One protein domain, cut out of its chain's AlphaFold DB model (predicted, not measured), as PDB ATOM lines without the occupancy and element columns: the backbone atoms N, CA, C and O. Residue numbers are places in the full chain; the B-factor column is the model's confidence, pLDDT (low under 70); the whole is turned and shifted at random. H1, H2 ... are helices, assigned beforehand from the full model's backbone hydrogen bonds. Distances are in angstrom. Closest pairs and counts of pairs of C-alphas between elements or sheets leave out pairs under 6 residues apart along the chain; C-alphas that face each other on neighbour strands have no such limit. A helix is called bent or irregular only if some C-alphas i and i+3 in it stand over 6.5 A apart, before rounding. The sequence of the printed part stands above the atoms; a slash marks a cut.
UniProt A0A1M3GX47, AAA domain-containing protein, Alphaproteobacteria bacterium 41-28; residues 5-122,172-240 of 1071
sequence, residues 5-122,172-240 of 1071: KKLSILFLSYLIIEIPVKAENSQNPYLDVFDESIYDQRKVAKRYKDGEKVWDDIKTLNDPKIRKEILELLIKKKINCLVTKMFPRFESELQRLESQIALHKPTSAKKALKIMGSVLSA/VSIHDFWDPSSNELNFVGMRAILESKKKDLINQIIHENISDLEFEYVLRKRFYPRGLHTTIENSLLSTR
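Overview. This is residues 5 to 122 and 172 to 240 of the 1071 residues of the protein "AAA domain-containing protein" of Alphaproteobacteria bacterium 41-28 (UniProt A0A1M3GX47). One very long helix, H4, makes the spine of a long, loose rod, with H7 folded back along its middle and H1 loosely beside both. Round the first part of H4 sit H2, H3 and H8, with H9 beside H8 and next to H2; past residue 103 of H4 a tight link leads into H5, and the short H6 bridges H5 and H7. The printed part has 187 residues with nine named helices, H1 to H9 in order along the chain, and no named strand; the class is all helix. It is loose, with a radius of gyration of the C-alphas of 22.7 A, and spans 73 by 36 by 25 A, only just a rod.

Along the chain. The longest helix, H4, is residues 64 to 103, from C-alpha 64 at (-38.695, -63.413, 17.312) to C-alpha 103 at (-48.863, -9.359, 4.422), 56.5 A. It has a kink of 25 degrees near residue 88; it is neither bent nor irregular, but only just: C-alphas 85 and 88 are 6.4 A apart. H7, residues 187 to 206, is 28.4 A long, and H1, residues 5 to 18, is 20.5 A, beginning at C-alpha 5 at (-32.164, -13.663, -1.722). H2 is residues 36 to 39, H3 42 to 49, H5 106 to 121, H6 174 to 177, H8 211 to 223 and H9 226 to 238. H1 is irregular, with C-alphas 15 and 18 7.3 A apart, and so is H8, with C-alphas 219 and 222 8.0 A apart.

Arrangement. H4 is the hub, touching four helices. H7 touches it at a shallow tilt of 27 degrees, opposite ways; the closest C-alphas, of Ile 79 and Ile 202, are 6.7 A apart. H1, H4 and H7 form a bundle, up and down, each running against the one before; H1 is near H4 and H7 but touches no helix. H8 touches H4 residues 67 to 74 at a steep tilt of 54 degrees, closest at C-alphas Arg 67 and Leu 219, 6.3 A. H3 and H4, a helical hairpin, only just touch, with 3 pairs of C-alphas within 8 A, closest at Val 44 and Ile 70, 6.9 A. H2 touches H4, C-alphas Ile 38 and Lys 77 being closest at 5.4 A. H8 and H9 are close but not clearly touching. H5 touches H6, closest at C-alphas Leu 120 and His 175, 5.9 A. In H3 and H7 every O i to N i+4 pair is within hydrogen-bond range; in H1 8 of 10 are, H4 33 of 36, H5 11 of 12, H8 and H9 7 of 9 each, and H2 and H6 are too short for one.

Size, cuts and confidence. The farthest C-alphas, of Glu 52 and Thr 107, are 74.1 A apart. Residues 123 to 171 are not printed; C-alphas 122 and 172 are 15.8 A apart across the cut. The links H1 to H2 and H3 to H4 are long. Mean pLDDT of the printed part is 75.1, under 70 in residues 5 to 32, 49 to 62, 105 to 122 and 172 to 175.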
ATOM      1  N   LYS A   5     -33.124 -12.660  -2.201       45.69
ATOM      2  CA  LYS A   5     -32.164 -13.663  -1.722       45.69
ATOM      3  C   LYS A   5     -32.611 -14.446  -0.480       45.69
ATOM      4  O   LYS A   5     -32.418 -15.648  -0.465       45.69
ATOM      5  N   LYS A   6     -33.196 -13.824   0.553       47.06
ATOM      6  CA  LYS A   6     -33.600 -14.539   1.783       47.06
ATOM      7  C   LYS A   6     -34.770 -15.494   1.545       47.06
ATOM      8  O   LYS A   6     -34.741 -16.595   2.074       47.06
ATOM      9  N   LEU A   7     -35.750 -15.089   0.734       47.22
ATOM     10  CA  LEU A   7     -36.897 -15.931   0.389       47.22
ATOM     11  C   LEU A   7     -36.456 -17.093  -0.511       47.22
ATOM     12  O   LEU A   7     -36.829 -18.233  -0.270       47.22
ATOM     13  N   SER A   8     -35.589 -16.812  -1.492       48.94
ATOM     14  CA  SER A   8     -34.997 -17.832  -2.360       48.94
ATOM     15  C   SER A   8     -34.130 -18.816  -1.578       48.94
ATOM     16  O   SER A   8     -34.228 -20.003  -1.829       48.94
ATOM     17  N   ILE A   9     -33.322 -18.355  -0.614       50.69
ATOM     18  CA  ILE A   9     -32.480 -19.214   0.237       50.69
ATOM     19  C   ILE A   9     -33.334 -20.094   1.156       50.69
ATOM     20  O   ILE A   9     -33.025 -21.270   1.289       50.69
ATOM     21  N   LEU A  10     -34.420 -19.567   1.735       49.50
ATOM     22  CA  LEU A  10     -35.375 -20.362   2.521       49.50
ATOM     23  C   LEU A  10     -36.045 -21.439   1.656       49.50
ATOM     24  O   LEU A  10     -36.042 -22.610   2.022       49.50
ATOM     25  N   PHE A  11     -36.525 -21.072   0.469       52.38
ATOM     26  CA  PHE A  11     -37.169 -22.001  -0.462       52.38
ATOM     27  C   PHE A  11     -36.189 -23.046  -1.037       52.38
ATOM     28  O   PHE A  11     -36.519 -24.225  -1.130       52.38
ATOM     29  N   LEU A  12     -34.953 -22.643  -1.356       51.59
ATOM     30  CA  LEU A  12     -33.872 -23.541  -1.784       51.59
ATOM     31  C   LEU A  12     -33.437 -24.466  -0.644       51.59
ATOM     32  O   LEU A  12     -33.280 -25.654  -0.877       51.59
ATOM     33  N   SER A  13     -33.332 -23.984   0.597       52.97
ATOM     34  CA  SER A  13     -33.037 -24.851   1.749       52.97
ATOM     35  C   SER A  13     -34.126 -25.904   2.007       52.97
ATOM     36  O   SER A  13     -33.834 -26.956   2.566       52.97
ATOM     37  N   TYR A  14     -35.355 -25.653   1.539       52.28
ATOM     38  CA  TYR A  14     -36.484 -26.587   1.575       52.28
ATOM     39  C   TYR A  14     -36.483 -27.615   0.441       52.28
ATOM     40  O   TYR A  14     -36.848 -28.766   0.657       52.28
ATOM     41  N   LEU A  15     -36.104 -27.212  -0.774       51.19
ATOM     42  CA  LEU A  15     -36.027 -28.120  -1.924       51.19
ATOM     43  C   LEU A  15     -34.740 -28.959  -1.920       51.19
ATOM     44  O   LEU A  15     -34.732 -30.067  -2.446       51.19
ATOM     45  N   ILE A  16     -33.679 -28.480  -1.263       51.91
ATOM     46  CA  ILE A  16     -32.387 -29.170  -1.107       51.91
ATOM     47  C   ILE A  16     -32.391 -30.110   0.123       51.91
ATOM     48  O   ILE A  16     -31.345 -30.491   0.637       51.91
ATOM     49  N   ILE A  17     -33.557 -30.575   0.589       51.06
ATOM     50  CA  ILE A  17     -33.616 -31.688   1.564       51.06
ATOM     51  C   ILE A  17     -32.933 -32.954   0.991       51.06
ATOM     52  O   ILE A  17     -32.468 -33.800   1.750       51.06
ATOM     53  N   GLU A  18     -32.767 -33.046  -0.336       44.03
ATOM     54  CA  GLU A  18     -32.022 -34.118  -1.012       44.03
ATOM     55  C   GLU A  18     -30.491 -33.965  -1.038       44.03
ATOM     56  O   GLU A  18     -29.816 -34.896  -1.477       44.03
ATOM     57  N   ILE A  19     -29.899 -32.860  -0.560       47.59
ATOM     58  CA  ILE A  19     -28.429 -32.746  -0.508       47.59
ATOM     59  C   ILE A  19     -27.957 -32.228   0.852       47.59
ATOM     60  O   ILE A  19     -27.819 -31.024   1.063       47.59
ATOM     61  N   PRO A  20     -27.514 -33.153   1.713       44.62
ATOM     62  CA  PRO A  20     -26.287 -32.929   2.453       44.62
ATOM     63  C   PRO A  20     -25.388 -34.161   2.303       44.62
ATOM     64  O   PRO A  20     -25.103 -34.855   3.270       44.62
ATOM     65  N   VAL A  21     -24.963 -34.462   1.071       41.97
ATOM     66  CA  VAL A  21     -23.932 -35.492   0.827       41.97
ATOM     67  C   VAL A  21     -22.633 -34.896   0.262       41.97
ATOM     68  O   VAL A  21     -21.613 -35.570   0.274       41.97
ATOM     69  N   LYS A  22     -22.605 -33.628  -0.192       39.81
ATOM     70  CA  LYS A  22     -21.400 -33.064  -0.848       39.81
ATOM     71  C   LYS A  22     -20.958 -31.650  -0.454       39.81
ATOM     72  O   LYS A  22     -19.901 -31.224  -0.903       39.81
ATOM     73  N   ALA A  23     -21.697 -30.910   0.371       43.38
ATOM     74  CA  ALA A  23     -21.180 -29.648   0.898       43.38
ATOM     75  C   ALA A  23     -20.358 -29.948   2.160       43.38
ATOM     76  O   ALA A  23     -20.936 -30.148   3.224       43.38
ATOM     77  N   GLU A  24     -19.026 -29.962   2.038       43.94
ATOM     78  CA  GLU A  24     -18.058 -30.288   3.109       43.94
ATOM     79  C   GLU A  24     -18.230 -29.475   4.415       43.94
ATOM     80  O   GLU A  24     -17.613 -29.802   5.420       43.94
ATOM     81  N   ASN A  25     -19.095 -28.449   4.437       44.81
ATOM     82  CA  ASN A  25     -19.282 -27.537   5.571       44.81
ATOM     83  C   ASN A  25     -20.742 -27.309   6.028       44.81
ATOM     84  O   ASN A  25     -20.959 -26.495   6.926       44.81
ATOM     85  N   SER A  26     -21.764 -27.962   5.454       47.25
ATOM     86  CA  SER A  26     -23.152 -27.780   5.932       47.25
ATOM     87  C   SER A  26     -23.522 -28.856   6.951       47.25
ATOM     88  O   SER A  26     -23.579 -30.028   6.579       47.25
ATOM     89  N   GLN A  27     -23.793 -28.472   8.206       52.22
ATOM     90  CA  GLN A  27     -24.307 -29.372   9.250       52.22
ATOM     91  C   GLN A  27     -25.522 -30.156   8.739       52.22
ATOM     92  O   GLN A  27     -26.438 -29.576   8.154       52.22
ATOM     93  N   ASN A  28     -25.523 -31.473   8.950       56.81
ATOM     94  CA  ASN A  28     -26.648 -32.314   8.565       56.81
ATOM     95  C   ASN A  28     -27.915 -31.844   9.315       56.81
ATOM     96  O   ASN A  28     -27.882 -31.787  10.547       56.81
ATOM     97  N   PRO A  29     -29.033 -31.536   8.628       56.31
ATOM     98  CA  PRO A  29     -30.280 -31.113   9.271       56.31
ATOM     99  C   PRO A  29     -30.848 -32.122  10.290       56.31
ATOM    100  O   PRO A  29     -31.726 -31.751  11.069       56.31
ATOM    101  N   TYR A  30     -30.363 -33.372  10.316       62.94
ATOM    102  CA  TYR A  30     -30.774 -34.399  11.284       62.94
ATOM    103  C   TYR A  30     -29.997 -34.398  12.604       62.94
ATOM    104  O   TYR A  30     -30.409 -35.111  13.520       62.94
ATOM    105  N   LEU A  31     -28.904 -33.629  12.721       62.66
ATOM    106  CA  LEU A  31     -27.978 -33.715  13.860       62.66
ATOM    107  C   LEU A  31     -28.682 -33.544  15.218       62.66
ATOM    108  O   LEU A  31     -28.407 -34.292  16.147       62.66
ATOM    109  N   ASP A  32     -29.651 -32.627  15.292       69.00
ATOM    110  CA  ASP A  32     -30.395 -32.318  16.524       69.00
ATOM    111  C   ASP A  32     -31.744 -33.056  16.625       69.00
ATOM    112  O   ASP A  32     -32.513 -32.870  17.577       69.00
ATOM    113  N   VAL A  33     -32.101 -33.854  15.611       75.50
ATOM    114  CA  VAL A  33     -33.396 -34.548  15.571       75.50
ATOM    115  C   VAL A  33     -33.361 -35.775  16.478       75.50
ATOM    116  O   VAL A  33     -34.305 -36.014  17.237       75.50
ATOM    117  N   PHE A  34     -32.272 -36.535  16.429       81.44
ATOM    118  CA  PHE A  34     -32.115 -37.769  17.187       81.44
ATOM    119  C   PHE A  34     -31.255 -37.551  18.429       81.44
ATOM    120  O   PHE A  34     -30.232 -36.883  18.382       81.44
ATOM    121  N   ASP A  35     -31.681 -38.144  19.537       83.94
ATOM    122  CA  ASP A  35     -30.940 -38.199  20.795       83.94
ATOM    123  C   ASP A  35     -30.957 -39.643  21.326       83.94
ATOM    124  O   ASP A  35     -31.622 -40.516  20.760       83.94
ATOM    125  N   GLU A  36     -30.257 -39.904  22.432       82.44
ATOM    126  CA  GLU A  36     -30.178 -41.231  23.065       82.44
ATOM    127  C   GLU A  36     -31.561 -41.832  23.407       82.44
ATOM    128  O   GLU A  36     -31.716 -43.052  23.544       82.44
ATOM    129  N   SER A  37     -32.618 -41.011  23.498       83.38
ATOM    130  CA  SER A  37     -33.964 -41.485  23.833       83.38
ATOM    131  C   SER A  37     -34.551 -42.422  22.775       83.38
ATOM    132  O   SER A  37     -35.419 -43.242  23.116       83.38
ATOM    133  N   ILE A  38     -34.068 -42.382  21.522       86.31
ATOM    134  CA  ILE A  38     -34.510 -43.321  20.477       86.31
ATOM    135  C   ILE A  38     -34.166 -44.771  20.827       86.31
ATOM    136  O   ILE A  38     -34.908 -45.684  20.462       86.31
ATOM    137  N   TYR A  39     -33.116 -44.970  21.623       88.00
ATOM    138  CA  TYR A  39     -32.631 -46.274  22.059       88.00
ATOM    139  C   TYR A  39     -33.196 -46.716  23.413       88.00
ATOM    140  O   TYR A  39     -32.834 -47.780  23.919       88.00
ATOM    141  N   ASP A  40     -34.051 -45.920  24.061       86.56
ATOM    142  CA  ASP A  40     -34.604 -46.285  25.366       86.56
ATOM    143  C   ASP A  40     -35.622 -47.441  25.249       86.56
ATOM    144  O   ASP A  40     -36.664 -47.327  24.602       86.56
ATOM    145  N   GLN A  41     -35.327 -48.560  25.909       86.19
ATOM    146  CA  GLN A  41     -36.138 -49.783  25.877       86.19
ATOM    147  C   GLN A  41     -37.004 -49.967  27.125       86.19
ATOM    148  O   GLN A  41     -37.709 -50.971  27.230       86.19
ATOM    149  N   ARG A  42     -37.014 -49.004  28.064       84.75
ATOM    150  CA  ARG A  42     -37.746 -49.125  29.338       84.75
ATOM    151  C   ARG A  42     -39.230 -49.449  29.155       84.75
ATOM    152  O   ARG A  42     -39.786 -50.181  29.965       84.75
ATOM    153  N   LYS A  43     -39.869 -48.948  28.089       82.44
ATOM    154  CA  LYS A  43     -41.279 -49.255  27.778       82.44
ATOM    155  C   LYS A  43     -41.503 -50.727  27.428       82.44
ATOM    156  O   LYS A  43     -42.474 -51.301  27.902       82.44
ATOM    157  N   VAL A  44     -40.616 -51.325  26.627       81.44
ATOM    158  CA  VAL A  44     -40.689 -52.760  26.305       81.44
ATOM    159  C   VAL A  44     -40.391 -53.554  27.570       81.44
ATOM    160  O   VAL A  44     -41.203 -54.386  27.947       81.44
ATOM    161  N   ALA A  45     -39.327 -53.203  28.298       81.31
ATOM    162  CA  ALA A  45     -38.962 -53.876  29.541       81.31
ATOM    163  C   ALA A  45     -40.106 -53.907  30.569       81.31
ATOM    164  O   ALA A  45     -40.367 -54.956  31.145       81.31
ATOM    165  N   LYS A  46     -40.832 -52.795  30.765       84.75
ATOM    166  CA  LYS A  46     -41.992 -52.739  31.675       84.75
ATOM    167  C   LYS A  46     -43.089 -53.743  31.304       84.75
ATOM    168  O   LYS A  46     -43.592 -54.400  32.199       84.75
ATOM    169  N   ARG A  47     -43.407 -53.923  30.015       80.94
ATOM    170  CA  ARG A  47     -44.457 -54.868  29.570       80.94
ATOM    171  C   ARG A  47     -44.138 -56.332  29.872       80.94
ATOM    172  O   ARG A  47     -45.052 -57.140  29.946       80.94
ATOM    173  N   TYR A  48     -42.859 -56.664  30.025       76.56
ATOM    174  CA  TYR A  48     -42.404 -58.018  30.335       76.56
ATOM    175  C   TYR A  48     -42.051 -58.215  31.816       76.56
ATOM    176  O   TYR A  48     -41.720 -59.330  32.193       76.56
ATOM    177  N   LYS A  49     -42.125 -57.171  32.658       68.06
ATOM    178  CA  LYS A  49     -41.857 -57.276  34.105       68.06
ATOM    179  C   LYS A  49     -43.010 -57.884  34.907       68.06
ATOM    180  O   LYS A  49     -42.766 -58.361  36.007       68.06
ATOM    181  N   ASP A  50     -44.227 -57.871  34.367       65.06
ATOM    182  CA  ASP A  50     -45.436 -58.272  35.101       65.06
ATOM    183  C   ASP A  50     -45.710 -59.792  35.061       65.06
ATOM    184  O   ASP A  50     -46.664 -60.268  35.668       65.06
ATOM    185  N   GLY A  51     -44.866 -60.577  34.382       60.16
ATOM    186  CA  GLY A  51     -44.815 -62.037  34.513       60.16
ATOM    187  C   GLY A  51     -43.472 -62.436  35.115       60.16
ATOM    188  O   GLY A  51     -42.473 -61.813  34.786       60.16
ATOM    189  N   GLU A  52     -43.423 -63.464  35.964       53.84
ATOM    190  CA  GLU A  52     -42.270 -63.934  36.772       53.84
ATOM    191  C   GLU A  52     -40.921 -64.170  36.041       53.84
ATOM    192  O   GLU A  52     -39.951 -64.613  36.652       53.84
ATOM    193  N   LYS A  53     -40.808 -63.879  34.742       54.31
ATOM    194  CA  LYS A  53     -39.553 -63.874  33.988       54.31
ATOM    195  C   LYS A  53     -38.967 -62.468  34.004       54.31
ATOM    196  O   LYS A  53     -39.393 -61.596  33.248       54.31
ATOM    197  N   VAL A  54     -37.966 -62.258  34.856       61.59
ATOM    198  CA  VAL A  54     -37.208 -61.005  34.924       61.59
ATOM    199  C   VAL A  54     -36.723 -60.658  33.507       61.59
ATOM    200  O   VAL A  54     -36.279 -61.525  32.764       61.59
ATOM    201  N   TRP A  55     -36.806 -59.392  33.095       63.22
ATOM    202  CA  TRP A  55     -36.276 -58.907  31.804       63.22
ATOM    203  C   TRP A  55     -34.810 -59.335  31.554       63.22
ATOM    204  O   TRP A  55     -34.381 -59.485  30.408       63.22
ATOM    205  N   ASP A  56     -34.082 -59.591  32.641       60.53
ATOM    206  CA  ASP A  56     -32.709 -60.092  32.683       60.53
ATOM    207  C   ASP A  56     -32.610 -61.629  32.496       60.53
ATOM    208  O   ASP A  56     -31.586 -62.126  32.029       60.53
ATOM    209  N   ASP A  57     -33.689 -62.381  32.752       56.44
ATOM    210  CA  ASP A  57     -33.801 -63.843  32.593       56.44
ATOM    211  C   ASP A  57     -34.200 -64.289  31.181       56.44
ATOM    212  O   ASP A  57     -34.214 -65.489  30.884       56.44
ATOM    213  N   ILE A  58     -34.479 -63.352  30.266       63.38
ATOM    214  CA  ILE A  58     -34.631 -63.637  28.830       63.38
ATOM    215  C   ILE A  58     -33.228 -63.909  28.255       63.38
ATOM    216  O   ILE A  58     -32.660 -63.123  27.485       63.38
ATOM    217  N   LYS A  59     -32.657 -65.043  28.690       55.56
ATOM    218  CA  LYS A  59     -31.317 -65.548  28.367       55.56
ATOM    219  C   LYS A  59     -31.152 -65.806  26.876       55.56
ATOM    220  O   LYS A  59     -30.043 -65.720  26.357       55.56
ATOM    221  N   THR A  60     -32.243 -66.084  26.168       58.38
ATOM    222  CA  THR A  60     -32.205 -66.289  24.727       58.38
ATOM    223  C   THR A  60     -32.551 -64.989  24.013       58.38
ATOM    224  O   THR A  60     -33.680 -64.505  24.004       58.38
ATOM    225  N   LEU A  61     -31.552 -64.442  23.323       60.69
ATOM    226  CA  LEU A  61     -31.674 -63.342  22.364       60.69
ATOM    227  C   LEU A  61     -32.667 -63.650  21.225       60.69
ATOM    228  O   LEU A  61     -32.831 -62.819  20.342       60.69
ATOM    229  N   ASN A  62     -33.264 -64.843  21.196       67.00
ATOM    230  CA  ASN A  62     -33.808 -65.503  20.016       67.00
ATOM    231  C   ASN A  62     -35.335 -65.493  19.925       67.00
ATOM    232  O   ASN A  62     -35.830 -65.985  18.922       67.00
ATOM    233  N   ASP A  63     -36.076 -64.933  20.890       81.56
ATOM    234  CA  ASP A  63     -37.533 -64.800  20.743       81.56
ATOM    235  C   ASP A  63     -37.865 -63.807  19.602       81.56
ATOM    236  O   ASP A  63     -37.629 -62.597  19.752       81.56
ATOM    237  N   PRO A  64     -38.416 -64.273  18.459       84.12
ATOM    238  CA  PRO A  64     -38.695 -63.413  17.312       84.12
ATOM    239  C   PRO A  64     -39.729 -62.324  17.622       84.12
ATOM    240  O   PRO A  64     -39.664 -61.237  17.043       84.12
ATOM    241  N   LYS A  65     -40.658 -62.580  18.555       86.56
ATOM    242  CA  LYS A  65     -41.701 -61.627  18.952       86.56
ATOM    243  C   LYS A  65     -41.093 -60.436  19.686       86.56
ATOM    244  O   LYS A  65     -41.372 -59.293  19.331       86.56
ATOM    245  N   ILE A  66     -40.203 -60.696  20.645       85.38
ATOM    246  CA  ILE A  66     -39.506 -59.642  21.399       85.38
ATOM    247  C   ILE A  66     -38.603 -58.831  20.466       85.38
ATOM    248  O   ILE A  66     -38.604 -57.600  20.527       85.38
ATOM    249  N   ARG A  67     -37.872 -59.501  19.559       86.75
ATOM    250  CA  ARG A  67     -37.057 -58.821  18.535       86.75
ATOM    251  C   ARG A  67     -37.902 -57.859  17.703       86.75
ATOM    252  O   ARG A  67     -37.529 -56.697  17.558       86.75
ATOM    253  N   LYS A  68     -39.053 -58.327  17.209       88.00
ATOM    254  CA  LYS A  68     -39.990 -57.503  16.439       88.00
ATOM    255  C   LYS A  68     -40.461 -56.290  17.246       88.00
ATOM    256  O   LYS A  68     -40.314 -55.174  16.763       88.00
ATOM    257  N   GLU A  69     -40.934 -56.472  18.480       89.19
ATOM    258  CA  GLU A  69     -41.414 -55.360  19.318       89.19
ATOM    259  C   GLU A  69     -40.338 -54.297  19.607       89.19
ATOM    260  O   GLU A  69     -40.632 -53.098  19.641       89.19
ATOM    261  N   ILE A  70     -39.089 -54.724  19.816       88.94
ATOM    262  CA  ILE A  70     -37.954 -53.823  20.046       88.94
ATOM    263  C   ILE A  70     -37.670 -52.974  18.798       88.94
ATOM    264  O   ILE A  70     -37.505 -51.755  18.905       88.94
ATOM    265  N   LEU A  71     -37.650 -53.596  17.615       89.44
ATOM    266  CA  LEU A  71     -37.431 -52.894  16.346       89.44
ATOM    267  C   LEU A  71     -38.596 -51.953  16.010       89.44
ATOM    268  O   LEU A  71     -38.371 -50.809  15.610       89.44
ATOM    269  N   GLU A  72     -39.839 -52.380  16.246       88.12
ATOM    270  CA  GLU A  72     -41.026 -51.532  16.095       88.12
ATOM    271  C   GLU A  72     -40.952 -50.287  16.984       88.12
ATOM    272  O   GLU A  72     -41.271 -49.180  16.536       88.12
ATOM    273  N   LEU A  73     -40.492 -50.436  18.233       89.31
ATOM    274  CA  LEU A  73     -40.313 -49.303  19.136       89.31
ATOM    275  C   LEU A  73     -39.264 -48.316  18.606       89.31
ATOM    276  O   LEU A  73     -39.522 -47.109  18.631       89.31
ATOM    277  N   LEU A  74     -38.116 -48.804  18.124       90.19
ATOM    278  CA  LEU A  74     -37.060 -47.958  17.562       90.19
ATOM    279  C   LEU A  74     -37.579 -47.143  16.370       90.19
ATOM    280  O   LEU A  74     -37.435 -45.920  16.346       90.19
ATOM    281  N   ILE A  75     -38.245 -47.797  15.415       88.00
ATOM    282  CA  ILE A  75     -38.793 -47.130  14.225       88.00
ATOM    283  C   ILE A  75     -39.851 -46.107  14.622       88.00
ATOM    284  O   ILE A  75     -39.808 -44.958  14.179       88.00
ATOM    285  N   LYS A  76     -40.770 -46.481  15.521       87.00
ATOM    286  CA  LYS A  76     -41.789 -45.561  16.030       87.00
ATOM    287  C   LYS A  76     -41.156 -44.335  16.685       87.00
ATOM    288  O   LYS A  76     -41.659 -43.230  16.490       87.00
ATOM    289  N   LYS A  77     -40.064 -44.503  17.438       89.31
ATOM    290  CA  LYS A  77     -39.328 -43.396  18.065       89.31
ATOM    291  C   LYS A  77     -38.614 -42.519  17.041       89.31
ATOM    292  O   LYS A  77     -38.759 -41.301  17.132       89.31
ATOM    293  N   LYS A  78     -37.936 -43.103  16.047       88.88
ATOM    294  CA  LYS A  78     -37.313 -42.349  14.948       88.88
ATOM    295  C   LYS A  78     -38.339 -41.486  14.211       88.88
ATOM    296  O   LYS A  78     -38.175 -40.271  14.110       88.88
ATOM    297  N   ILE A  79     -39.448 -42.094  13.787       86.38
ATOM    298  CA  ILE A  79     -40.544 -41.391  13.104       86.38
ATOM    299  C   ILE A  79     -41.130 -40.307  14.008       86.38
ATOM    300  O   ILE A  79     -41.376 -39.192  13.557       86.38
ATOM    301  N   ASN A  80     -41.337 -40.598  15.294       86.62
ATOM    302  CA  ASN A  80     -41.865 -39.603  16.219       86.62
ATOM    303  C   ASN A  80     -40.915 -38.411  16.393       86.62
ATOM    304  O   ASN A  80     -41.400 -37.287  16.452       86.62
ATOM    305  N   CYS A  81     -39.596 -38.620  16.427       86.88
ATOM    306  CA  CYS A  81     -38.619 -37.527  16.484       86.88
ATOM    307  C   CYS A  81     -38.706 -36.636  15.239       86.88
ATOM    308  O   CYS A  81     -38.784 -35.418  15.378       86.88
ATOM    309  N   LEU A  82     -38.814 -37.216  14.039       85.62
ATOM    310  CA  LEU A  82     -39.029 -36.440  12.809       85.62
ATOM    311  C   LEU A  82     -40.332 -35.640  12.869       85.62
ATOM    312  O   LEU A  82     -40.334 -34.430  12.647       85.62
ATOM    313  N   VAL A  83     -41.430 -36.297  13.242       85.25
ATOM    314  CA  VAL A  83     -42.767 -35.689  13.293       85.25
ATOM    315  C   VAL A  83     -42.875 -34.588  14.348       85.25
ATOM    316  O   VAL A  83     -43.658 -33.663  14.164       85.25
ATOM    317  N   THR A  84     -42.122 -34.669  15.446       85.25
ATOM    318  CA  THR A  84     -42.228 -33.717  16.567       85.25
ATOM    319  C   THR A  84     -41.170 -32.623  16.546       85.25
ATOM    320  O   THR A  84     -41.468 -31.495  16.920       85.25
ATOM    321  N   LYS A  85     -39.944 -32.918  16.106       85.94
ATOM    322  CA  LYS A  85     -38.843 -31.944  16.113       85.94
ATOM    323  C   LYS A  85     -38.614 -31.310  14.744       85.94
ATOM    324  O   LYS A  85     -38.324 -30.119  14.669       85.94
ATOM    325  N   MET A  86     -38.746 -32.085  13.667       84.69
ATOM    326  CA  MET A  86     -38.375 -31.639  12.323       84.69
ATOM    327  C   MET A  86     -39.573 -31.096  11.538       84.69
ATOM    328  O   MET A  86     -39.547 -29.971  11.048       84.69
ATOM    329  N   PHE A  87     -40.659 -31.863  11.456       86.81
ATOM    330  CA  PHE A  87     -41.821 -31.494  10.648       86.81
ATOM    331  C   PHE A  87     -42.548 -30.237  11.134       86.81
ATOM    332  O   PHE A  87     -43.000 -29.485  10.276       86.81
ATOM    333  N   PRO A  88     -42.629 -29.922  12.442       87.88
ATOM    334  CA  PRO A  88     -43.247 -28.675  12.883       87.88
ATOM    335  C   PRO A  88     -42.412 -27.459  12.502       87.88
ATOM    336  O   PRO A  88     -42.982 -26.425  12.175       87.88
ATOM    337  N   ARG A  89     -41.075 -27.585  12.451       82.94
ATOM    338  CA  ARG A  89     -40.218 -26.531  11.889       82.94
ATOM    339  C   ARG A  89     -40.573 -26.312  10.421       82.94
ATOM    340  O   ARG A  89     -40.805 -25.170  10.034       82.94
ATOM    341  N   PHE A  90     -40.737 -27.395   9.655       81.31
ATOM    342  CA  PHE A  90     -41.169 -27.300   8.262       81.31
ATOM    343  C   PHE A  90     -42.581 -26.730   8.080       81.31
ATOM    344  O   PHE A  90     -42.857 -26.038   7.106       81.31
ATOM    345  N   GLU A  91     -43.496 -27.003   8.996       84.56
ATOM    346  CA  GLU A  91     -44.837 -26.437   8.902       84.56
ATOM    347  C   GLU A  91     -44.824 -24.951   9.278       84.56
ATOM    348  O   GLU A  91     -45.406 -24.124   8.582       84.56
ATOM    349  N   SER A  92     -44.091 -24.591  10.334       84.62
ATOM    350  CA  SER A  92     -43.997 -23.216  10.825       84.62
ATOM    351  C   SER A  92     -43.327 -22.274   9.825       84.62
ATOM    352  O   SER A  92     -43.798 -21.157   9.625       84.62
ATOM    353  N   GLU A  93     -42.267 -22.718   9.149       82.19
ATOM    354  CA  GLU A  93     -41.587 -21.912   8.136       82.19
ATOM    355  C   GLU A  93     -42.425 -21.813   6.847       82.19
ATOM    356  O   GLU A  93     -42.459 -20.750   6.223       82.19
ATOM    357  N   LEU A  94     -43.206 -22.848   6.499       84.19
ATOM    358  CA  LEU A  94     -44.170 -22.774   5.396       84.19
ATOM    359  C   LEU A  94     -45.314 -21.793   5.706       84.19
ATOM    360  O   LEU A  94     -45.637 -20.942   4.879       84.19
ATOM    361  N   GLN A  95     -45.881 -21.847   6.914       86.44
ATOM    362  CA  GLN A  95     -46.903 -20.900   7.377       86.44
ATOM    363  C   GLN A  95     -46.365 -19.469   7.467       86.44
ATOM    364  O   GLN A  95     -47.068 -18.505   7.151       86.44
ATOM    365  N   ARG A  96     -45.103 -19.305   7.877       86.06
ATOM    366  CA  ARG A  96     -44.422 -18.009   7.897       86.06
ATOM    367  C   ARG A  96     -44.275 -17.446   6.489       86.06
ATOM    368  O   ARG A  96     -44.505 -16.252   6.299       86.06
ATOM    369  N   LEU A  97     -43.920 -18.284   5.516       82.12
ATOM    370  CA  LEU A  97     -43.846 -17.907   4.106       82.12
ATOM    371  C   LEU A  97     -45.225 -17.483   3.573       82.12
ATOM    372  O   LEU A  97     -45.342 -16.414   2.974       82.12
ATOM    373  N   GLU A  98     -46.264 -18.273   3.852       85.81
ATOM    374  CA  GLU A  98     -47.661 -17.981   3.494       85.81
ATOM    375  C   GLU A  98     -48.122 -16.637   4.084       85.81
ATOM    376  O   GLU A  98     -48.610 -15.761   3.367       85.81
ATOM    377  N   SER A  99     -47.839 -16.408   5.370       86.19
ATOM    378  CA  SER A  99     -48.161 -15.160   6.073       86.19
ATOM    379  C   SER A  99     -47.407 -13.955   5.505       86.19
ATOM    380  O   SER A  99     -47.983 -12.882   5.337       86.19
ATOM    381  N   GLN A 100     -46.116 -14.106   5.185       82.12
ATOM    382  CA  GLN A 100     -45.307 -13.031   4.598       82.12
ATOM    383  C   GLN A 100     -45.807 -12.625   3.211       82.12
ATOM    384  O   GLN A 100     -45.832 -11.431   2.898       82.12
ATOM    385  N   ILE A 101     -46.224 -13.600   2.402       80.31
ATOM    386  CA  ILE A 101     -46.814 -13.353   1.086       80.31
ATOM    387  C   ILE A 101     -48.165 -12.643   1.235       80.31
ATOM    388  O   ILE A 101     -48.400 -11.657   0.536       80.31
ATOM    389  N   ALA A 102     -49.001 -13.053   2.195       82.44
ATOM    390  CA  ALA A 102     -50.286 -12.407   2.476       82.44
ATOM    391  C   ALA A 102     -50.146 -10.960   3.006       82.44
ATOM    392  O   ALA A 102     -50.931 -10.083   2.645       82.44
ATOM    393  N   LEU A 103     -49.129 -10.682   3.833       82.25
ATOM    394  CA  LEU A 103     -48.863  -9.359   4.422       82.25
ATOM    395  C   LEU A 103     -48.344  -8.320   3.413       82.25
ATOM    396  O   LEU A 103     -48.453  -7.112   3.647       82.25
ATOM    397  N   HIS A 104     -47.738  -8.741   2.303       76.44
ATOM    398  CA  HIS A 104     -47.214  -7.819   1.297       76.44
ATOM    399  C   HIS A 104     -48.312  -7.402   0.311       76.44
ATOM    400  O   HIS A 104     -48.690  -8.156  -0.582       76.44
ATOM    401  N   LYS A 105     -48.806  -6.158   0.458       57.53
ATOM    402  CA  LYS A 105     -49.840  -5.571  -0.415       57.53
ATOM    403  C   LYS A 105     -49.526  -5.821  -1.905       57.53
ATOM    404  O   LYS A 105     -48.390  -5.610  -2.345       57.53
ATOM    405  N   PRO A 106     -50.533  -6.211  -2.706       56.56
ATOM    406  CA  PRO A 106     -50.350  -6.850  -4.009       56.56
ATOM    407  C   PRO A 106     -49.611  -6.008  -5.058       56.56
ATOM    408  O   PRO A 106     -49.091  -6.557  -6.020       56.56
ATOM    409  N   THR A 107     -49.503  -4.690  -4.921       58.66
ATOM    410  CA  THR A 107     -49.074  -3.824  -6.032       58.66
ATOM    411  C   THR A 107     -47.587  -3.915  -6.388       58.66
ATOM    412  O   THR A 107     -47.246  -3.831  -7.569       58.66
ATOM    413  N   SER A 108     -46.692  -4.125  -5.418       56.22
ATOM    414  CA  SER A 108     -45.241  -4.248  -5.673       56.22
ATOM    415  C   SER A 108     -44.783  -5.708  -5.722       56.22
ATOM    416  O   SER A 108     -43.988  -6.077  -6.587       56.22
ATOM    417  N   ALA A 109     -45.328  -6.547  -4.837       53.50
ATOM    418  CA  ALA A 109     -45.011  -7.970  -4.768       53.50
ATOM    419  C   ALA A 109     -45.637  -8.761  -5.926       53.50
ATOM    420  O   ALA A 109     -44.909  -9.526  -6.553       53.50
ATOM    421  N   LYS A 110     -46.909  -8.519  -6.320       58.91
ATOM    422  CA  LYS A 110     -47.468  -9.177  -7.524       58.91
ATOM    423  C   LYS A 110     -46.733  -8.748  -8.787       58.91
ATOM    424  O   LYS A 110     -46.586  -9.575  -9.669       58.91
ATOM    425  N   LYS A 111     -46.218  -7.512  -8.893       64.31
ATOM    426  CA  LYS A 111     -45.390  -7.106 -10.049       64.31
ATOM    427  C   LYS A 111     -44.054  -7.853 -10.091       64.31
ATOM    428  O   LYS A 111     -43.706  -8.381 -11.140       64.31
ATOM    429  N   ALA A 112     -43.331  -7.935  -8.974       60.50
ATOM    430  CA  ALA A 112     -42.060  -8.662  -8.913       60.50
ATOM    431  C   ALA A 112     -42.241 -10.177  -9.127       60.50
ATOM    432  O   ALA A 112     -41.480 -10.786  -9.875       60.50
ATOM    433  N   LEU A 113     -43.280 -10.762  -8.527       57.69
ATOM    434  CA  LEU A 113     -43.618 -12.175  -8.680       57.69
ATOM    435  C   LEU A 113     -44.182 -12.496 -10.068       57.69
ATOM    436  O   LEU A 113     -43.831 -13.528 -10.613       57.69
ATOM    437  N   LYS A 114     -44.962 -11.604 -10.695       61.12
ATOM    438  CA  LYS A 114     -45.408 -11.756 -12.092       61.12
ATOM    439  C   LYS A 114     -44.227 -11.729 -13.061       61.12
ATOM    440  O   LYS A 114     -44.199 -12.524 -13.991       61.12
ATOM    441  N   ILE A 115     -43.232 -10.866 -12.822       63.41
ATOM    442  CA  ILE A 115     -41.990 -10.848 -13.610       63.41
ATOM    443  C   ILE A 115     -41.231 -12.168 -13.423       63.41
ATOM    444  O   ILE A 115     -40.895 -12.801 -14.417       63.41
ATOM    445  N   MET A 116     -41.026 -12.633 -12.186       54.47
ATOM    446  CA  MET A 116     -40.375 -13.929 -11.942       54.47
ATOM    447  C   MET A 116     -41.153 -15.105 -12.542       54.47
ATOM    448  O   MET A 116     -40.549 -15.932 -13.211       54.47
ATOM    449  N   GLY A 117     -42.474 -15.152 -12.362       58.78
ATOM    450  CA  GLY A 117     -43.351 -16.182 -12.917       58.78
ATOM    451  C   GLY A 117     -43.289 -16.220 -14.440       58.78
ATOM    452  O   GLY A 117     -43.082 -17.285 -14.999       58.78
ATOM    453  N   SER A 118     -43.335 -15.059 -15.108       58.28
ATOM    454  CA  SER A 118     -43.208 -14.974 -16.572       58.28
ATOM    455  C   SER A 118     -41.822 -15.365 -17.101       58.28
ATOM    456  O   SER A 118     -41.716 -15.935 -18.183       58.28
ATOM    457  N   VAL A 119     -40.757 -15.089 -16.339       55.34
ATOM    458  CA  VAL A 119     -39.384 -15.489 -16.690       55.34
ATOM    459  C   VAL A 119     -39.187 -16.993 -16.491       55.34
ATOM    460  O   VAL A 119     -38.507 -17.627 -17.289       55.34
ATOM    461  N   LEU A 120     -39.800 -17.572 -15.457       50.06
ATOM    462  CA  LEU A 120     -39.725 -19.005 -15.167       50.06
ATOM    463  C   LEU A 120     -40.647 -19.840 -16.073       50.06
ATOM    464  O   LEU A 120     -40.283 -20.959 -16.417       50.06
ATOM    465  N   SER A 121     -41.799 -19.307 -16.501       47.69
ATOM    466  CA  SER A 121     -42.759 -20.007 -17.372       47.69
ATOM    467  C   SER A 121     -42.402 -20.010 -18.847       47.69
ATOM    468  O   SER A 121     -42.964 -20.784 -19.615       47.69
ATOM    469  N   ALA A 122     -41.461 -19.164 -19.263       53.41
ATOM    470  CA  ALA A 122     -40.994 -19.125 -20.642       53.41
ATOM    471  C   ALA A 122     -40.106 -20.327 -21.024       53.41
ATOM    472  O   ALA A 122     -39.721 -20.429 -22.185       53.41
ATOM    473  N   VAL A 172     -38.328 -30.538  -8.879       56.09
ATOM    474  CA  VAL A 172     -39.544 -29.740  -8.994       56.09
ATOM    475  C   VAL A 172     -39.101 -28.286  -9.084       56.09
ATOM    476  O   VAL A 172     -38.534 -27.727  -8.138       56.09
ATOM    477  N   SER A 173     -39.289 -27.695 -10.258       69.62
ATOM    478  CA  SER A 173     -38.956 -26.301 -10.489       69.62
ATOM    479  C   SER A 173     -39.924 -25.443  -9.684       69.62
ATOM    480  O   SER A 173     -41.086 -25.796  -9.509       69.62
ATOM    481  N   ILE A 174     -39.490 -24.264  -9.232       66.31
ATOM    482  CA  ILE A 174     -40.402 -23.265  -8.638       66.31
ATOM    483  C   ILE A 174     -41.592 -22.987  -9.576       66.31
ATOM    484  O   ILE A 174     -42.686 -22.677  -9.110       66.31
ATOM    485  N   HIS A 175     -41.379 -23.148 -10.885       69.81
ATOM    486  CA  HIS A 175     -42.417 -23.074 -11.902       69.81
ATOM    487  C   HIS A 175     -43.597 -24.026 -11.647       69.81
ATOM    488  O   HIS A 175     -44.740 -23.637 -11.856       69.81
ATOM    489  N   ASP A 176     -43.351 -25.228 -11.127       79.06
ATOM    490  CA  ASP A 176     -44.387 -26.249 -10.923       79.06
ATOM    491  C   ASP A 176     -45.351 -25.882  -9.781       79.06
ATOM    492  O   ASP A 176     -46.445 -26.434  -9.666       79.06
ATOM    493  N   PHE A 177     -44.962 -24.917  -8.944       80.75
ATOM    494  CA  PHE A 177     -45.792 -24.362  -7.876       80.75
ATOM    495  C   PHE A 177     -46.414 -23.016  -8.237       80.75
ATOM    496  O   PHE A 177     -47.122 -22.441  -7.412       80.75
ATOM    497  N   TRP A 178     -46.141 -22.479  -9.424       81.19
ATOM    498  CA  TRP A 178     -46.709 -21.216  -9.868       81.19
ATOM    499  C   TRP A 178     -47.935 -21.492 -10.730       81.19
ATOM    500  O   TRP A 178     -47.806 -22.032 -11.824       81.19
ATOM    501  N   ASP A 179     -49.126 -21.125 -10.259       82.69
ATOM    502  CA  ASP A 179     -50.325 -21.242 -11.086       82.69
ATOM    503  C   ASP A 179     -50.356 -20.076 -12.095       82.69
ATOM    504  O   ASP A 179     -50.508 -18.912 -11.696       82.69
ATOM    505  N   PRO A 180     -50.215 -20.348 -13.408       77.69
ATOM    506  CA  PRO A 180     -50.175 -19.299 -14.421       77.69
ATOM    507  C   PRO A 180     -51.492 -18.522 -14.505       77.69
ATOM    508  O   PRO A 180     -51.494 -17.363 -14.922       77.69
ATOM    509  N   SER A 181     -52.606 -19.159 -14.127       80.69
ATOM    510  CA  SER A 181     -53.950 -18.608 -14.282       80.69
ATOM    511  C   SER A 181     -54.323 -17.647 -13.151       80.69
ATOM    512  O   SER A 181     -54.826 -16.553 -13.416       80.69
ATOM    513  N   SER A 182     -54.006 -17.996 -11.901       81.69
ATOM    514  CA  SER A 182     -54.237 -17.134 -10.732       81.69
ATOM    515  C   SER A 182     -53.085 -16.161 -10.451       81.69
ATOM    516  O   SER A 182     -53.286 -15.144  -9.781       81.69
ATOM    517  N   ASN A 183     -51.889 -16.418 -11.002       78.56
ATOM    518  CA  ASN A 183     -50.658 -15.678 -10.710       78.56
ATOM    519  C   ASN A 183     -50.345 -15.682  -9.197       78.56
ATOM    520  O   ASN A 183     -49.895 -14.675  -8.631       78.56
ATOM    521  N   GLU A 184     -50.627 -16.815  -8.553       82.69
ATOM    522  CA  GLU A 184     -50.411 -17.085  -7.135       82.69
ATOM    523  C   GLU A 184     -49.615 -18.387  -6.955       82.69
ATOM    524  O   GLU A 184     -49.596 -19.273  -7.814       82.69
ATOM    525  N   LEU A 185     -48.900 -18.477  -5.832       81.69
ATOM    526  CA  LEU A 185     -48.198 -19.695  -5.440       81.69
ATOM    527  C   LEU A 185     -49.223 -20.744  -5.009       81.69
ATOM    528  O   LEU A 185     -50.026 -20.513  -4.106       81.69
ATOM    529  N   ASN A 186     -49.155 -21.921  -5.620       85.44
ATOM    530  CA  ASN A 186     -49.963 -23.072  -5.269       85.44
ATOM    531  C   ASN A 186     -49.443 -23.710  -3.968       85.44
ATOM    532  O   ASN A 186     -48.730 -24.718  -3.975       85.44
ATOM    533  N   PHE A 187     -49.820 -23.124  -2.827       84.69
ATOM    534  CA  PHE A 187     -49.491 -23.658  -1.500       84.69
ATOM    535  C   PHE A 187     -50.045 -25.070  -1.274       84.69
ATOM    536  O   PHE A 187     -49.456 -25.838  -0.517       84.69
ATOM    537  N   VAL A 188     -51.137 -25.445  -1.953       86.69
ATOM    538  CA  VAL A 188     -51.678 -26.812  -1.907       86.69
ATOM    539  C   VAL A 188     -50.692 -27.790  -2.549       86.69
ATOM    540  O   VAL A 188     -50.356 -28.805  -1.941       86.69
ATOM    541  N   GLY A 189     -50.155 -27.449  -3.724       85.31
ATOM    542  CA  GLY A 189     -49.098 -28.212  -4.392       85.31
ATOM    543  C   GLY A 189     -47.816 -28.290  -3.560       85.31
ATOM    544  O   GLY A 189     -47.235 -29.365  -3.418       85.31
ATOM    545  N   MET A 190     -47.412 -27.184  -2.924       82.06
ATOM    546  CA  MET A 190     -46.259 -27.166  -2.014       82.06
ATOM    547  C   MET A 190     -46.449 -28.074  -0.802       82.06
ATOM    548  O   MET A 190     -45.539 -28.830  -0.468       82.06
ATOM    549  N   ARG A 191     -47.621 -28.038  -0.154       84.81
ATOM    550  CA  ARG A 191     -47.940 -28.945   0.958       84.81
ATOM    551  C   ARG A 191     -47.952 -30.396   0.488       84.81
ATOM    552  O   ARG A 191     -47.381 -31.237   1.167       84.81
ATOM    553  N   ALA A 192     -48.520 -30.689  -0.681       83.69
ATOM    554  CA  ALA A 192     -48.523 -32.040  -1.241       83.69
ATOM    555  C   ALA A 192     -47.100 -32.572  -1.492       83.69
ATOM    556  O   ALA A 192     -46.795 -33.712  -1.142       83.69
ATOM    557  N   ILE A 193     -46.205 -31.739  -2.032       81.94
ATOM    558  CA  ILE A 193     -44.805 -32.120  -2.261       81.94
ATOM    559  C   ILE A 193     -44.026 -32.210  -0.953       81.94
ATOM    560  O   ILE A 193     -43.243 -33.142  -0.784       81.94
ATOM    561  N   LEU A 194     -44.271 -31.312   0.001       81.62
ATOM    562  CA  LEU A 194     -43.689 -31.407   1.335       81.62
ATOM    563  C   LEU A 194     -44.108 -32.713   2.016       81.62
ATOM    564  O   LEU A 194     -43.265 -33.394   2.587       81.62
ATOM    565  N   GLU A 195     -45.380 -33.100   1.919       81.00
ATOM    566  CA  GLU A 195     -45.861 -34.390   2.414       81.00
ATOM    567  C   GLU A 195     -45.202 -35.565   1.682       81.00
ATOM    568  O   GLU A 195     -44.786 -36.520   2.332       81.00
ATOM    569  N   SER A 196     -45.014 -35.489   0.359       81.38
ATOM    570  CA  SER A 196     -44.243 -36.498  -0.381       81.38
ATOM    571  C   SER A 196     -42.808 -36.608   0.139       81.38
ATOM    572  O   SER A 196     -42.365 -37.697   0.490       81.38
ATOM    573  N   LYS A 197     -42.106 -35.482   0.305       81.75
ATOM    574  CA  LYS A 197     -40.729 -35.455   0.818       81.75
ATOM    575  C   LYS A 197     -40.641 -35.909   2.277       81.75
ATOM    576  O   LYS A 197     -39.671 -36.564   2.641       81.75
ATOM    577  N   LYS A 198     -41.655 -35.638   3.112       82.75
ATOM    578  CA  LYS A 198     -41.766 -36.207   4.469       82.75
ATOM    579  C   LYS A 198     -41.828 -37.739   4.411       82.75
ATOM    580  O   LYS A 198     -41.161 -38.389   5.217       82.75
ATOM    581  N   LYS A 199     -42.580 -38.325   3.465       80.62
ATOM    582  CA  LYS A 199     -42.619 -39.788   3.256       80.62
ATOM    583  C   LYS A 199     -41.275 -40.330   2.780       80.62
ATOM    584  O   LYS A 199     -40.791 -41.306   3.349       80.62
ATOM    585  N   ASP A 200     -40.669 -39.682   1.790       82.38
ATOM    586  CA  ASP A 200     -39.372 -40.091   1.242       82.38
ATOM    587  C   ASP A 200     -38.294 -40.062   2.322       82.38
ATOM    588  O   ASP A 200     -37.520 -41.004   2.463       82.38
ATOM    589  N   LEU A 201     -38.311 -39.030   3.162       82.75
ATOM    590  CA  LEU A 201     -37.399 -38.901   4.283       82.75
ATOM    591  C   LEU A 201     -37.600 -39.996   5.340       82.75
ATOM    592  O   LEU A 201     -36.627 -40.558   5.843       82.75
ATOM    593  N   ILE A 202     -38.851 -40.328   5.673       82.62
ATOM    594  CA  ILE A 202     -39.144 -41.454   6.572       82.62
ATOM    595  C   ILE A 202     -38.572 -42.753   5.987       82.62
ATOM    596  O   ILE A 202     -37.934 -43.505   6.721       82.62
ATOM    597  N   ASN A 203     -38.735 -42.989   4.683       81.06
ATOM    598  CA  ASN A 203     -38.170 -44.160   4.008       81.06
ATOM    599  C   ASN A 203     -36.630 -44.147   4.034       81.06
ATOM    600  O   ASN A 203     -36.009 -45.163   4.336       81.06
ATOM    601  N   GLN A 204     -35.995 -43.001   3.781       84.44
ATOM    602  CA  GLN A 204     -34.534 -42.870   3.770       84.44
ATOM    603  C   GLN A 204     -33.901 -43.103   5.148       84.44
ATOM    604  O   GLN A 204     -32.929 -43.844   5.247       84.44
ATOM    605  N   ILE A 205     -34.471 -42.540   6.220       82.56
ATOM    606  CA  ILE A 205     -33.964 -42.696   7.603       82.56
ATOM    607  C   ILE A 205     -34.027 -44.142   8.095       82.56
ATOM    608  O   ILE A 205     -33.297 -44.578   8.989       82.56
ATOM    609  N   ILE A 206     -34.952 -44.892   7.523       79.38
ATOM    610  CA  ILE A 206     -35.116 -46.300   7.799       79.38
ATOM    611  C   ILE A 206     -34.044 -47.125   7.057       79.38
ATOM    612  O   ILE A 206     -33.516 -48.085   7.622       79.38
ATOM    613  N   HIS A 207     -33.662 -46.721   5.845       82.62
ATOM    614  CA  HIS A 207     -32.652 -47.373   5.004       82.62
ATOM    615  C   HIS A 207     -31.264 -46.705   5.074       82.62
ATOM    616  O   HIS A 207     -30.492 -46.790   4.120       82.62
ATOM    617  N   GLU A 208     -30.923 -46.048   6.189       86.88
ATOM    618  CA  GLU A 208     -29.587 -45.479   6.394       86.88
ATOM    619  C   GLU A 208     -28.508 -46.561   6.268       86.88
ATOM    620  O   GLU A 208     -28.677 -47.696   6.718       86.88
ATOM    621  N   ASN A 209     -27.335 -46.167   5.763       86.62
ATOM    622  CA  ASN A 209     -26.154 -47.030   5.683       86.62
ATOM    623  C   ASN A 209     -25.686 -47.566   7.042       86.62
ATOM    624  O   ASN A 209     -24.725 -48.316   7.056       86.62
ATOM    625  N   ILE A 210     -26.279 -47.155   8.168       89.75
ATOM    626  CA  ILE A 210     -25.957 -47.607   9.529       89.75
ATOM    627  C   ILE A 210     -27.112 -48.355  10.211       89.75
ATOM    628  O   ILE A 210     -26.945 -48.859  11.322       89.75
ATOM    629  N   SER A 211     -28.281 -48.434   9.564       89.06
ATOM    630  CA  SER A 211     -29.490 -49.017  10.157       89.06
ATOM    631  C   SER A 211     -29.293 -50.473  10.574       89.06
ATOM    632  O   SER A 211     -29.838 -50.891  11.587       89.06
ATOM    633  N   ASP A 212     -28.494 -51.243   9.835       88.94
ATOM    634  CA  ASP A 212     -28.172 -52.633  10.167       88.94
ATOM    635  C   ASP A 212     -27.464 -52.759  11.526       88.94
ATOM    636  O   ASP A 212     -27.915 -53.523  12.382       88.94
ATOM    637  N   LEU A 213     -26.416 -51.960  11.756       91.62
ATOM    638  CA  LEU A 213     -25.674 -51.931  13.021       91.62
ATOM    639  C   LEU A 213     -26.523 -51.353  14.157       91.62
ATOM    640  O   LEU A 213     -26.446 -51.810  15.293       91.62
ATOM    641  N   GLU A 214     -27.373 -50.374  13.862       93.19
ATOM    642  CA  GLU A 214     -28.299 -49.810  14.840       93.19
ATOM    643  C   GLU A 214     -29.367 -50.824  15.279       93.19
ATOM    644  O   GLU A 214     -29.678 -50.933  16.466       93.19
ATOM    645  N   PHE A 215     -29.908 -51.605  14.344       90.94
ATOM    646  CA  PHE A 215     -30.827 -52.694  14.663       90.94
ATOM    647  C   PHE A 215     -30.135 -53.767  15.499       90.94
ATOM    648  O   PHE A 215     -30.684 -54.182  16.521       90.94
ATOM    649  N   GLU A 216     -28.917 -54.169  15.127       89.31
ATOM    650  CA  GLU A 216     -28.116 -55.105  15.921       89.31
ATOM    651  C   GLU A 216     -27.855 -54.564  17.338       89.31
ATOM    652  O   GLU A 216     -28.084 -55.282  18.317       89.31
ATOM    653  N   TYR A 217     -27.486 -53.283  17.463       92.75
ATOM    654  CA  TYR A 217     -27.296 -52.609  18.746       92.75
ATOM    655  C   TYR A 217     -28.544 -52.686  19.611       92.75
ATOM    656  O   TYR A 217     -28.482 -53.161  20.741       92.75
ATOM    657  N   VAL A 218     -29.693 -52.249  19.101       91.62
ATOM    658  CA  VAL A 218     -30.921 -52.187  19.897       91.62
ATOM    659  C   VAL A 218     -31.371 -53.601  20.282       91.62
ATOM    660  O   VAL A 218     -31.750 -53.829  21.428       91.62
ATOM    661  N   LEU A 219     -31.234 -54.597  19.408       87.50
ATOM    662  CA  LEU A 219     -31.531 -55.986  19.775       87.50
ATOM    663  C   LEU A 219     -30.630 -56.516  20.904       87.50
ATOM    664  O   LEU A 219     -31.081 -57.331  21.715       87.50
ATOM    665  N   ARG A 220     -29.382 -56.040  20.980       87.31
ATOM    666  CA  ARG A 220     -28.379 -56.490  21.955       87.31
ATOM    667  C   ARG A 220     -28.139 -55.529  23.119       87.31
ATOM    668  O   ARG A 220     -27.429 -55.888  24.048       87.31
ATOM    669  N   LYS A 221     -28.760 -54.347  23.137       90.81
ATOM    670  CA  LYS A 221     -28.427 -53.242  24.051       90.81
ATOM    671  C   LYS A 221     -28.331 -53.668  25.513       90.81
ATOM    672  O   LYS A 221     -27.376 -53.315  26.181       90.81
ATOM    673  N   ARG A 222     -29.281 -54.465  26.004       83.94
ATOM    674  CA  ARG A 222     -29.323 -54.914  27.411       83.94
ATOM    675  C   ARG A 222     -28.099 -55.716  27.869       83.94
ATOM    676  O   ARG A 222     -27.902 -55.888  29.063       83.94
ATOM    677  N   PHE A 223     -27.317 -56.222  26.925       84.00
ATOM    678  CA  PHE A 223     -26.189 -57.099  27.173       84.00
ATOM    679  C   PHE A 223     -24.842 -56.377  27.227       84.00
ATOM    680  O   PHE A 223     -23.868 -56.939  27.729       84.00
ATOM    681  N   TYR A 224     -24.765 -55.148  26.720       87.62
ATOM    682  CA  TYR A 224     -23.526 -54.386  26.748       87.62
ATOM    683  C   TYR A 224     -23.326 -53.707  28.115       87.62
ATOM    684  O   TYR A 224     -24.285 -53.405  28.831       87.62
ATOM    685  N   PRO A 225     -22.070 -53.442  28.515       86.50
ATOM    686  CA  PRO A 225     -21.795 -52.591  29.664       86.50
ATOM    687  C   PRO A 225     -22.352 -51.177  29.446       86.50
ATOM    688  O   PRO A 225     -22.247 -50.628  28.350       86.50
ATOM    689  N   ARG A 226     -22.861 -50.537  30.510       87.31
ATOM    690  CA  ARG A 226     -23.435 -49.177  30.429       87.31
ATOM    691  C   ARG A 226     -22.479 -48.146  29.820       87.31
ATOM    692  O   ARG A 226     -22.939 -47.299  29.070       87.31
ATOM    693  N   GLY A 227     -21.176 -48.235  30.107       87.88
ATOM    694  CA  GLY A 227     -20.174 -47.344  29.505       87.88
ATOM    695  C   GLY A 227     -20.134 -47.463  27.979       87.88
ATOM    696  O   GLY A 227     -20.118 -46.459  27.275       87.88
ATOM    697  N   LEU A 228     -20.241 -48.688  27.459       90.25
ATOM    698  CA  LEU A 228     -20.239 -48.943  26.020       90.25
ATOM    699  C   LEU A 228     -21.530 -48.460  25.339       90.25
ATOM    700  O   LEU A 228     -21.497 -48.153  24.153       90.25
ATOM    701  N   HIS A 229     -22.653 -48.338  26.063       92.69
ATOM    702  CA  HIS A 229     -23.894 -47.795  25.495       92.69
ATOM    703  C   HIS A 229     -23.684 -46.383  24.981       92.69
ATOM    704  O   HIS A 229     -23.915 -46.134  23.807       92.69
ATOM    705  N   THR A 230     -23.196 -45.494  25.844       91.06
ATOM    706  CA  THR A 230     -22.986 -44.092  25.495       91.06
ATOM    707  C   THR A 230     -22.011 -43.965  24.331       91.06
ATOM    708  O   THR A 230     -22.255 -43.178  23.423       91.06
ATOM    709  N   THR A 231     -20.945 -44.771  24.290       91.94
ATOM    710  CA  THR A 231     -20.005 -44.719  23.165       91.94
ATOM    711  C   THR A 231     -20.636 -45.216  21.860       91.94
ATOM    712  O   THR A 231     -20.534 -44.525  20.850       91.94
ATOM    713  N   ILE A 232     -21.354 -46.348  21.871       94.12
ATOM    714  CA  ILE A 232     -22.051 -46.863  20.679       94.12
ATOM    715  C   ILE A 232     -23.110 -45.868  20.193       94.12
ATOM    716  O   ILE A 232     -23.166 -45.570  19.004       94.12
ATOM    717  N   GLU A 233     -23.939 -45.341  21.093       94.31
ATOM    718  CA  GLU A 233     -25.014 -44.402  20.763       94.31
ATOM    719  C   GLU A 233     -24.455 -43.094  20.213       94.31
ATOM    720  O   GLU A 233     -24.920 -42.629  19.174       94.31
ATOM    721  N   ASN A 234     -23.406 -42.547  20.831       91.50
ATOM    722  CA  ASN A 234     -22.722 -41.368  20.313       91.50
ATOM    723  C   ASN A 234     -22.077 -41.640  18.961       91.50
ATOM    724  O   ASN A 234     -22.149 -40.783  18.089       91.50
ATOM    725  N   SER A 235     -21.494 -42.818  18.737       92.88
ATOM    726  CA  SER A 235     -20.959 -43.182  17.427       92.88
ATOM    727  C   SER A 235     -22.067 -43.322  16.382       92.88
ATOM    728  O   SER A 235     -21.934 -42.743  15.307       92.88
ATOM    729  N   LEU A 236     -23.189 -43.981  16.695       92.75
ATOM    730  CA  LEU A 236     -24.357 -44.100  15.812       92.75
ATOM    731  C   LEU A 236     -24.966 -42.732  15.482       92.75
ATOM    732  O   LEU A 236     -25.215 -42.436  14.316       92.75
ATOM    733  N   LEU A 237     -25.164 -41.867  16.479       90.25
ATOM    734  CA  LEU A 237     -25.627 -40.494  16.273       90.25
ATOM    735  C   LEU A 237     -24.605 -39.688  15.479       90.25
ATOM    736  O   LEU A 237     -24.986 -38.973  14.550       90.25
ATOM    737  N   SER A 238     -23.315 -39.869  15.792       88.12
ATOM    738  CA  SER A 238     -22.242 -39.197  15.082       88.12
ATOM    739  C   SER A 238     -22.328 -39.532  13.618       88.12
ATOM    740  O   SER A 238     -22.330 -38.557  12.907       88.12
ATOM    741  N   THR A 239     -22.559 -40.791  13.173       89.00
ATOM    742  CA  THR A 239     -22.664 -41.191  11.739       89.00
ATOM    743  C   THR A 239     -23.705 -40.430  10.907       89.00
ATOM    744  O   THR A 239     -23.675 -40.488   9.677       89.00
ATOM    745  N   ARG A 240     -24.560 -39.630  11.550       84.25
ATOM    746  CA  ARG A 240     -25.500 -38.720  10.894       84.25
ATOM    747  C   ARG A 240     -24.946 -37.297  10.704       84.25
ATOM    748  O   ARG A 240     -25.562 -36.517   9.999       84.25
TER     749      ARG A 240